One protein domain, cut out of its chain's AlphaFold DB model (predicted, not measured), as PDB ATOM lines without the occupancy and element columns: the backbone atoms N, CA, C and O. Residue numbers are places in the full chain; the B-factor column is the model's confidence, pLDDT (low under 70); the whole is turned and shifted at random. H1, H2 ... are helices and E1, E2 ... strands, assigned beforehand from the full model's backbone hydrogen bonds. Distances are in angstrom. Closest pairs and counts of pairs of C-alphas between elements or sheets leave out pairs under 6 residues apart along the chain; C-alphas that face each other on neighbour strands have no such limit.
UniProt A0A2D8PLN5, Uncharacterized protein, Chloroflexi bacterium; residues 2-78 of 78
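What this domain is: This is residues 2 to 78 of the 78 residues of an uncharacterized protein of Chloroflexi bacterium (UniProt A0A2D8PLN5). Little regular structure: a small three-stranded sheet at one border of the domain, with long loops, residues 25 to 39 and 56 to 78, mostly to one side of it, one short helix, H1, beyond edge strand E2, and a free loop, residues 59 to 65, sticking out at the other end. The 77 printed residues have E1, E2, H1, E3 in that order, 17 residues in named elements, class mixed; the antiparallel sheet runs E2, E1, E3. The whole is compact, radius of gyration of the C-alphas 13.2 A, spanning 37 by 26 by 21 A.

Where its parts are: E1 is residues 11 to 14, 9.7 A long, from C-alpha 11 at (152.647, 194.368, 169.101). E2 is 21 to 24, 10.1 A; H1 is 40 to 45, 9.9 A; E3 is 53 to 55, ending at C-alpha 55 (154.592, 191.169, 173.150).

How they stand to each other: Hairpin E1 and E2 has N 11 and O 24 within hydrogen-bond range, 2.7 A; antiparallel E1 and E3 have N 53 and O 14, 2.8 A. E2, H1, E3 form a split strand-helix-strand unit, same-way strands with E1 between, its crossover right-handed. H1 only grazes the sheet with residues 42 to 45; its closest C-alphas to E2 are Ala 42 and Tyr 22, 7.8 A. In H1, 0 of 2 O i to N i+4 pairs but 3 of 3 O i to N i+3 pairs are within range.

The domain as a whole: The C-alphas farthest apart, Val 48 and Asp 61, are 38.1 A apart. The printed part has no cut. The E2 to H1 link is long. Residues 2 to 8 have pLDDT under 70.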
ATOM      1  N   ILE A   2     154.857 202.839 178.417       40.25
ATOM      2  CA  ILE A   2     156.290 202.938 178.106       40.25
ATOM      3  C   ILE A   2     156.663 201.578 177.533       40.25
ATOM      4  O   ILE A   2     156.679 200.594 178.267       40.25
ATOM      5  N   LEU A   3     156.941 201.522 176.240       48.66
ATOM      6  CA  LEU A   3     157.698 200.422 175.669       48.66
ATOM      7  C   LEU A   3     158.985 201.066 175.170       48.66
ATOM      8  O   LEU A   3     158.972 201.871 174.250       48.66
ATOM      9  N   THR A   4     160.030 200.844 175.961       42.56
ATOM     10  CA  THR A   4     161.396 201.373 175.876       42.56
ATOM     11  C   THR A   4     161.764 202.016 174.531       42.56
ATOM     12  O   THR A   4     161.965 201.287 173.569       42.56
ATOM     13  N   ASP A   5     161.872 203.349 174.498       43.25
ATOM     14  CA  ASP A   5     162.566 204.211 173.512       43.25
ATOM     15  C   ASP A   5     162.429 203.945 171.996       43.25
ATOM     16  O   ASP A   5     163.075 204.624 171.200       43.25
ATOM     17  N   ALA A   6     161.562 203.038 171.554       44.34
ATOM     18  CA  ALA A   6     161.415 202.673 170.155       44.34
ATOM     19  C   ALA A   6     159.969 202.865 169.703       44.34
ATOM     20  O   ALA A   6     159.015 202.517 170.400       44.34
ATOM     21  N   TRP A   7     159.811 203.415 168.504       50.78
ATOM     22  CA  TRP A   7     158.573 203.319 167.748       50.78
ATOM     23  C   TRP A   7     158.304 201.830 167.510       50.78
ATOM     24  O   TRP A   7     158.947 201.216 166.664       50.78
ATOM     25  N   ILE A   8     157.433 201.216 168.312       60.56
ATOM     26  CA  ILE A   8     157.049 199.822 168.097       60.56
ATOM     27  C   ILE A   8     155.887 199.809 167.112       60.56
ATOM     28  O   ILE A   8     154.733 200.058 167.476       60.56
ATOM     29  N   ASP A   9     156.221 199.499 165.863       70.69
ATOM     30  CA  ASP A   9     155.274 199.443 164.750       70.69
ATOM     31  C   ASP A   9     154.206 198.356 164.937       70.69
ATOM     32  O   ASP A   9     153.080 198.510 164.462       70.69
ATOM     33  N   LYS A  10     154.525 197.260 165.645       87.38
ATOM     34  CA  LYS A  10     153.609 196.130 165.834       87.38
ATOM     35  C   LYS A  10     153.827 195.395 167.158       87.38
ATOM     36  O   LYS A  10     154.938 194.995 167.489       87.38
ATOM     37  N   VAL A  11     152.737 195.171 167.880       92.44
ATOM     38  CA  VAL A  11     152.647 194.368 169.101       92.44
ATOM     39  C   VAL A  11     151.525 193.343 168.980       92.44
ATOM     40  O   VAL A  11     150.488 193.608 168.368       92.44
ATOM     41  N   LEU A  12     151.714 192.186 169.607       93.75
ATOM     42  CA  LEU A  12     150.657 191.219 169.884       93.75
ATOM     43  C   LEU A  12     150.116 191.489 171.289       93.75
ATOM     44  O   LEU A  12     150.876 191.502 172.256       93.75
ATOM     45  N   VAL A  13     148.806 191.689 171.397       93.75
ATOM     46  CA  VAL A  13     148.095 191.795 172.673       93.75
ATOM     47  C   VAL A  13     147.335 190.497 172.894       93.75
ATOM     48  O   VAL A  13     146.563 190.092 172.025       93.75
ATOM     49  N   SER A  14     147.548 189.856 174.040       94.56
ATOM     50  CA  SER A  14     146.889 188.604 174.415       94.56
ATOM     51  C   SER A  14     146.178 188.728 175.759       94.56
ATOM     52  O   SER A  14     146.655 189.409 176.668       94.56
ATOM     53  N   TYR A  15     145.032 188.070 175.886       92.50
ATOM     54  CA  TYR A  15     144.226 188.023 177.098       92.50
ATOM     55  C   TYR A  15     144.320 186.634 177.727       92.50
ATOM     56  O   TYR A  15     143.665 185.703 177.257       92.50
ATOM     57  N   PRO A  16     145.067 186.463 178.831       88.50
ATOM     58  CA  PRO A  16     145.181 185.161 179.488       88.50
ATOM     59  C   PRO A  16     143.844 184.658 180.057       88.50
ATOM     60  O   PRO A  16     143.696 183.472 180.331       88.50
ATOM     61  N   THR A  17     142.865 185.547 180.247       83.94
ATOM     62  CA  THR A  17     141.549 185.207 180.799       83.94
ATOM     63  C   THR A  17     140.675 184.390 179.853       83.94
ATOM     64  O   THR A  17     139.946 183.517 180.313       83.94
ATOM     65  N   ASP A  18     140.713 184.680 178.552       84.06
ATOM     66  CA  ASP A  18     139.837 184.059 177.547       84.06
ATOM     67  C   ASP A  18     140.595 183.519 176.322       84.06
ATOM     68  O   ASP A  18     139.997 182.885 175.454       84.06
ATOM     69  N   GLY A  19     141.915 183.718 176.270       86.44
ATOM     70  CA  GLY A  19     142.784 183.287 175.180       86.44
ATOM     71  C   GLY A  19     142.698 184.159 173.926       86.44
ATOM     72  O   GLY A  19     143.357 183.845 172.932       86.44
ATOM     73  N   ASN A  20     141.913 185.242 173.929       90.88
ATOM     74  CA  ASN A  20     141.807 186.114 172.769       90.88
ATOM     75  C   ASN A  20     143.125 186.855 172.521       90.88
ATOM     76  O   ASN A  20     143.803 187.275 173.458       90.88
ATOM     77  N   SER A  21     143.493 187.028 171.253       93.31
ATOM     78  CA  SER A  21     144.720 187.727 170.872       93.31
ATOM     79  C   SER A  21     144.528 188.515 169.581       93.31
ATOM     80  O   SER A  21     143.849 188.058 168.661       93.31
ATOM     81  N   TYR A  22     145.153 189.685 169.488       93.31
ATOM     82  CA  TYR A  22     145.152 190.499 168.274       93.31
ATOM     83  C   TYR A  22     146.436 191.313 168.136       93.31
ATOM     84  O   TYR A  22     147.129 191.606 169.108       93.31
ATOM     85  N   GLU A  23     146.731 191.721 166.908       93.12
ATOM     86  CA  GLU A  23     147.886 192.559 166.600       93.12
ATOM     87  C   GLU A  23     147.461 194.025 166.452       93.12
ATOM     88  O   GLU A  23     146.428 194.337 165.857       93.12
ATOM     89  N   THR A  24     148.257 194.935 167.003       91.81
ATOM     90  CA  THR A  24     148.072 196.390 166.903       91.81
ATOM     91  C   THR A  24     149.433 197.082 166.974       91.81
ATOM     92  O   THR A  24     150.458 196.416 167.011       91.81
ATOM     93  N   TYR A  25     149.469 198.408 166.996       89.69
ATOM     94  CA  TYR A  25     150.669 199.205 167.241       89.69
ATOM     95  C   TYR A  25     150.611 199.891 168.607       89.69
ATOM     96  O   TYR A  25     149.539 200.030 169.211       89.69
ATOM     97  N   ALA A  26     151.775 200.326 169.089       87.75
ATOM     98  CA  ALA A  26     151.916 200.999 170.367       87.75
ATOM     99  C   ALA A  26     151.924 202.533 170.205       87.75
ATOM    100  O   ALA A  26     152.671 203.076 169.399       87.75
ATOM    101  N   ILE A  27     151.134 203.250 171.011       84.81
ATOM    102  CA  ILE A  27     151.199 204.711 171.156       84.81
ATOM    103  C   ILE A  27     151.760 205.067 172.537       84.81
ATOM    104  O   ILE A  27     151.251 204.605 173.561       84.81
ATOM    105  N   ALA A  28     152.793 205.911 172.577       83.00
ATOM    106  CA  ALA A  28     153.370 206.382 173.832       83.00
ATOM    107  C   ALA A  28     152.327 207.136 174.675       83.00
ATOM    108  O   ALA A  28     151.633 208.025 174.183       83.00
ATOM    109  N   GLY A  29     152.222 206.763 175.951       81.69
ATOM    110  CA  GLY A  29     151.393 207.472 176.928       81.69
ATOM    111  C   GLY A  29     152.224 208.402 177.806       81.69
ATOM    112  O   GLY A  29     153.453 208.421 177.718       81.69
ATOM    113  N   GLU A  30     151.561 209.124 178.707       84.88
ATOM    114  CA  GLU A  30     152.259 209.919 179.714       84.88
ATOM    115  C   GLU A  30     153.101 209.021 180.634       84.88
ATOM    116  O   GLU A  30     152.684 207.938 181.070       84.88
ATOM    117  N   ARG A  31     154.335 209.458 180.899       83.12
ATOM    118  CA  ARG A  31     155.290 208.707 181.711       83.12
ATOM    119  C   ARG A  31     154.759 208.571 183.138       83.12
ATOM    120  O   ARG A  31     154.308 209.543 183.724       83.12
ATOM    121  N   SER A  32     154.860 207.366 183.701       81.06
ATOM    122  CA  SER A  32     154.456 207.062 185.086       81.06
ATOM    123  C   SER A  32     152.961 207.216 185.406       81.06
ATOM    124  O   SER A  32     152.589 207.008 186.558       81.06
ATOM    125  N   ALA A  33     152.099 207.498 184.422       85.19
ATOM    126  CA  ALA A  33     150.655 207.598 184.644       85.19
ATOM    127  C   ALA A  33     150.010 206.255 185.037       85.19
ATOM    128  O   ALA A  33     148.995 206.234 185.722       85.19
ATOM    129  N   GLY A  34     150.592 205.126 184.613       84.00
ATOM    130  CA  GLY A  34     150.004 203.793 184.813       84.00
ATOM    131  C   GLY A  34     148.816 203.501 183.887       84.00
ATOM    132  O   GLY A  34     148.283 202.393 183.892       84.00
ATOM    133  N   ASP A  35     148.427 204.457 183.042       85.94
ATOM    134  CA  ASP A  35     147.314 204.292 182.116       85.94
ATOM    135  C   ASP A  35     147.652 203.349 180.948       85.94
ATOM    136  O   ASP A  35     148.685 203.466 180.265       85.94
ATOM    137  N   CYS A  36     146.719 202.430 180.694       88.19
ATOM    138  CA  CYS A  36     146.690 201.541 179.540       88.19
ATOM    139  C   CYS A  36     145.331 201.672 178.848       88.19
ATOM    140  O   CYS A  36     144.305 201.258 179.388       88.19
ATOM    141  N   TRP A  37     145.320 202.255 177.647       88.38
ATOM    142  CA  TRP A  37     144.101 202.472 176.871       88.38
ATOM    143  C   TRP A  37     144.126 201.663 175.589       88.38
ATOM    144  O   TRP A  37     145.096 201.703 174.832       88.38
ATOM    145  N   ILE A  38     143.016 200.984 175.319       89.81
ATOM    146  CA  ILE A  38     142.792 200.268 174.069       89.81
ATOM    147  C   ILE A  38     141.714 201.020 173.314       89.81
ATOM    148  O   ILE A  38     140.639 201.294 173.843       89.81
ATOM    149  N   GLN A  39     142.035 201.398 172.083       87.25
ATOM    150  CA  GLN A  39     141.221 202.308 171.290       87.25
ATOM    151  C   GLN A  39     140.725 201.635 170.010       87.25
ATOM    152  O   GLN A  39     141.226 200.594 169.581       87.25
ATOM    153  N   GLY A  40     139.722 202.252 169.383       89.00
ATOM    154  CA  GLY A  40     139.193 201.815 168.093       89.00
ATOM    155  C   GLY A  40     138.591 200.408 168.129       89.00
ATOM    156  O   GLY A  40     137.978 199.997 169.113       89.00
ATOM    157  N   THR A  41     138.751 199.661 167.035       88.75
ATOM    158  CA  THR A  41     138.170 198.315 166.883       88.75
ATOM    159  C   THR A  41     138.695 197.325 167.923       88.75
ATOM    160  O   THR A  41     137.943 196.445 168.339       88.75
ATOM    161  N   ALA A  42     139.936 197.494 168.392       89.19
ATOM    162  CA  ALA A  42     140.516 196.653 169.436       89.19
ATOM    163  C   ALA A  42     139.727 196.746 170.751       89.19
ATOM    164  O   ALA A  42     139.552 195.734 171.415       89.19
ATOM    165  N   ALA A  43     139.125 197.900 171.067       89.44
ATOM    166  CA  ALA A  43     138.316 198.062 172.277       89.44
ATOM    167  C   ALA A  43     137.101 197.115 172.327       89.44
ATOM    168  O   ALA A  43     136.620 196.788 173.405       89.44
ATOM    169  N   ARG A  44     136.612 196.634 171.173       87.81
ATOM    170  CA  ARG A  44     135.512 195.649 171.102       87.81
ATOM    171  C   ARG A  44     135.945 194.242 171.522       87.81
ATOM    172  O   ARG A  44     135.088 193.399 171.757       87.81
ATOM    173  N   GLN A  45     137.249 193.999 171.563       85.25
ATOM    174  CA  GLN A  45     137.886 192.737 171.933       85.25
ATOM    175  C   GLN A  45     138.507 192.798 173.337       85.25
ATOM    176  O   GLN A  45     139.244 191.896 173.723       85.25
ATOM    177  N   SER A  46     138.216 193.863 174.086       85.06
ATOM    178  CA  SER A  46     138.863 194.192 175.350       85.06
ATOM    179  C   SER A  46     137.828 194.528 176.412       85.06
ATOM    180  O   SER A  46     136.810 195.156 176.131       85.06
ATOM    181  N   THR A  47     138.114 194.160 177.658       87.50
ATOM    182  CA  THR A  47     137.292 194.531 178.817       87.50
ATOM    183  C   THR A  47     138.150 195.284 179.825       87.50
ATOM    184  O   THR A  47     139.249 194.844 180.161       87.50
ATOM    185  N   VAL A  48     137.663 196.432 180.303       88.44
ATOM    186  CA  VAL A  48     138.346 197.218 181.343       88.44
ATOM    187  C   VAL A  48     138.480 196.374 182.609       88.44
ATOM    188  O   VAL A  48     137.515 195.754 183.046       88.44
ATOM    189  N   GLY A  49     139.675 196.364 183.199       87.50
ATOM    190  CA  GLY A  49     139.993 195.570 184.389       87.50
ATOM    191  C   GLY A  49     140.517 194.163 184.090       87.50
ATOM    192  O   GLY A  49     141.073 193.534 184.989       87.50
ATOM    193  N   ASN A  50     140.418 193.677 182.846       88.38
ATOM    194  CA  ASN A  50     141.080 192.432 182.469       88.38
ATOM    195  C   ASN A  50     142.595 192.627 182.391       88.38
ATOM    196  O   ASN A  50     143.091 193.657 181.932       88.38
ATOM    197  N   ARG A  51     143.322 191.586 182.798       91.81
ATOM    198  CA  ARG A  51     144.764 191.484 182.579       91.81
ATOM    199  C   ARG A  51     145.034 191.163 181.114       91.81
ATOM    200  O   ARG A  51     144.261 190.439 180.490       91.81
ATOM    201  N   LEU A  52     146.141 191.682 180.605       92.25
ATOM    202  CA  LEU A  52     146.625 191.424 179.257       92.25
ATOM    203  C   LEU A  52     148.146 191.281 179.265       92.25
ATOM    204  O   LEU A  52     148.819 191.760 180.177       92.25
ATOM    205  N   GLU A  53     148.662 190.652 178.221       94.00
ATOM    206  CA  GLU A  53     150.081 190.519 177.920       94.00
ATOM    207  C   GLU A  53     150.368 191.243 176.601       94.00
ATOM    208  O   GLU A  53     149.599 191.127 175.644       94.00
ATOM    209  N   ILE A  54     151.461 192.012 176.553       93.12
ATOM    210  CA  ILE A  54     151.901 192.735 175.353       93.12
ATOM    211  C   ILE A  54     153.261 192.187 174.949       93.12
ATOM    212  O   ILE A  54     154.203 192.215 175.738       93.12
ATOM    213  N   MET A  55     153.366 191.725 173.709       92.62
ATOM    214  CA  MET A  55     154.592 191.169 173.150       92.62
ATOM    215  C   MET A  55     155.001 191.956 171.909       92.62
ATOM    216  O   MET A  55     154.178 192.238 171.039       92.62
ATOM    217  N   ALA A  56     156.286 192.284 171.826       91.00
ATOM    218  CA  ALA A  56     156.927 192.785 170.621       91.00
ATOM    219  C   ALA A  56     157.954 191.747 170.169       91.00
ATOM    220  O   ALA A  56     158.615 191.122 171.000       91.00
ATOM    221  N   PHE A  57     158.058 191.563 168.860       88.31
ATOM    222  CA  PHE A  57     158.946 190.581 168.256       88.31
ATOM    223  C   PHE A  57     159.916 191.302 167.337       88.31
ATOM    224  O   PHE A  57     159.518 192.225 166.627       88.31
ATOM    225  N   ASP A  58     161.157 190.839 167.340       86.25
ATOM    226  CA  ASP A  58     162.161 191.239 166.370       86.25
ATOM    227  C   ASP A  58     162.599 190.010 165.568       86.25
ATOM    228  O   ASP A  58     162.565 188.882 166.071       86.25
ATOM    229  N   VAL A  59     162.967 190.223 164.309       87.69
ATOM    230  CA  VAL A  59     163.511 189.184 163.433       87.69
ATOM    231  C   VAL A  59     164.978 189.507 163.227       87.69
ATOM    232  O   VAL A  59     165.331 190.397 162.459       87.69
ATOM    233  N   THR A  60     165.828 188.767 163.926       87.75
ATOM    234  CA  THR A  60     167.271 188.980 163.937       87.75
ATOM    235  C   THR A  60     168.004 187.641 163.877       87.75
ATOM    236  O   THR A  60     167.489 186.617 164.330       87.75
ATOM    237  N   ASP A  61     169.206 187.656 163.304       93.25
ATOM    238  CA  ASP A  61     170.129 186.515 163.301       93.25
ATOM    239  C   ASP A  61     170.903 186.401 164.629       93.25
ATOM    240  O   ASP A  61     171.602 185.416 164.880       93.25
ATOM    241  N   GLU A  62     170.787 187.412 165.494       92.44
ATOM    242  CA  GLU A  62     171.417 187.454 166.807       92.44
ATOM    243  C   GLU A  62     170.491 186.870 167.880       92.44
ATOM    244  O   GLU A  62     169.291 187.134 167.927       92.44
ATOM    245  N   SER A  63     171.049 186.068 168.788       84.69
ATOM    246  CA  SER A  63     170.293 185.574 169.939       84.69
ATOM    247  C   SER A  63     170.365 186.593 171.072       84.69
ATOM    248  O   SER A  63     171.307 186.591 171.864       84.69
ATOM    249  N   GLU A  64     169.356 187.455 171.162       85.62
ATOM    250  CA  GLU A  64     169.175 188.342 172.309       85.62
ATOM    251  C   GLU A  64     168.189 187.748 173.322       85.62
ATOM    252  O   GLU A  64     167.196 187.105 172.973       85.62
ATOM    253  N   SER A  65     168.459 187.964 174.612       89.38
ATOM    254  CA  SER A  65     167.498 187.608 175.658       89.38
ATOM    255  C   SER A  65     166.335 188.605 175.654       89.38
ATOM    256  O   SER A  65     166.584 189.814 175.664       89.38
ATOM    257  N   PRO A  66     165.072 188.140 175.684       88.56
ATOM    258  CA  PRO A  66     163.927 189.035 175.665       88.56
ATOM    259  C   PRO A  66     163.893 189.900 176.924       88.56
ATOM    260  O   PRO A  66     164.238 189.461 178.026       88.56
ATOM    261  N   ARG A  67     163.424 191.140 176.774       90.31
ATOM    262  CA  ARG A  67     163.149 192.009 177.920       90.31
ATOM    263  C   ARG A  67     161.814 191.608 178.532       90.31
ATOM    264  O   ARG A  67     160.765 191.832 177.937       90.31
ATOM    265  N   MET A  68     161.871 191.043 179.732       92.56
ATOM    266  CA  MET A  68     160.686 190.645 180.489       92.56
ATOM    267  C   MET A  68     160.320 191.750 181.479       92.56
ATOM    268  O   MET A  68     161.131 192.116 182.327       92.56
ATOM    269  N   ILE A  69     159.106 192.287 181.363       92.69
ATOM    270  CA  ILE A  69     158.597 193.360 182.221       92.69
ATOM    271  C   ILE A  69     157.372 192.839 182.967       92.69
ATOM    272  O   ILE A  69     156.377 192.473 182.345       92.69
ATOM    273  N   LEU A  70     157.446 192.843 184.297       93.94
ATOM    274  CA  LEU A  70     156.314 192.574 185.178       93.94
ATOM    275  C   LEU A  70     155.852 193.880 185.827       93.94
ATOM    276  O   LEU A  70     156.670 194.736 186.171       93.94
ATOM    277  N   VAL A  71     154.539 194.017 185.991       93.62
ATOM    278  CA  VAL A  71     153.926 195.169 186.651       93.62
ATOM    279  C   VAL A  71     152.935 194.743 187.732       93.62
ATOM    280  O   VAL A  71     152.417 193.624 187.704       93.62
ATOM    281  N   ASP A  72     152.685 195.646 188.677       94.06
ATOM    282  CA  ASP A  72     151.645 195.530 189.699       94.06
ATOM    283  C   ASP A  72     150.239 195.858 189.146       94.06
ATOM    284  O   ASP A  72     150.057 196.177 187.967       94.06
ATOM    285  N   GLU A  73     149.214 195.798 189.998       92.88
ATOM    286  CA  GLU A  73     147.823 196.124 189.652       92.88
ATOM    287  C   GLU A  73     147.585 197.597 189.269       92.88
ATOM    288  O   GLU A  73     146.516 197.934 188.756       92.88
ATOM    289  N   TYR A  74     148.571 198.469 189.494       92.25
ATOM    290  CA  TYR A  74     148.577 199.877 189.098       92.25
ATOM    291  C   TYR A  74     149.480 200.131 187.880       92.25
ATOM    292  O   TYR A  74     149.787 201.286 187.572       92.25
ATOM    293  N   ASN A  75     149.898 199.068 187.181       91.88
ATOM    294  CA  ASN A  75     150.799 199.095 186.030       91.88
ATOM    295  C   ASN A  75     152.167 199.745 186.324       91.88
ATOM    296  O   ASN A  75     152.749 200.410 185.459       91.88
ATOM    297  N   ARG A  76     152.697 199.574 187.540       91.44
ATOM    298  CA  ARG A  76     154.040 200.019 187.949       91.44
ATOM    299  C   ARG A  76     155.001 198.839 187.946       91.44
ATOM    300  O   ARG A  76     154.604 197.730 188.275       91.44
ATOM    301  N   PHE A  77     156.261 199.079 187.585       90.06
ATOM    302  CA  PHE A  77     157.285 198.032 187.586       90.06
ATOM    303  C   PHE A  77     157.480 197.430 188.983       90.06
ATOM    304  O   PHE A  77     157.498 198.171 189.970       90.06
ATOM    305  N   VAL A  78     157.648 196.106 189.023       90.88
ATOM    306  CA  VAL A  78     157.988 195.315 190.218       90.88
ATOM    307  C   VAL A  78     159.491 195.083 190.298       90.88
ATOM    308  O   VAL A  78     160.097 194.824 189.234       90.88
TER     309      VAL A  78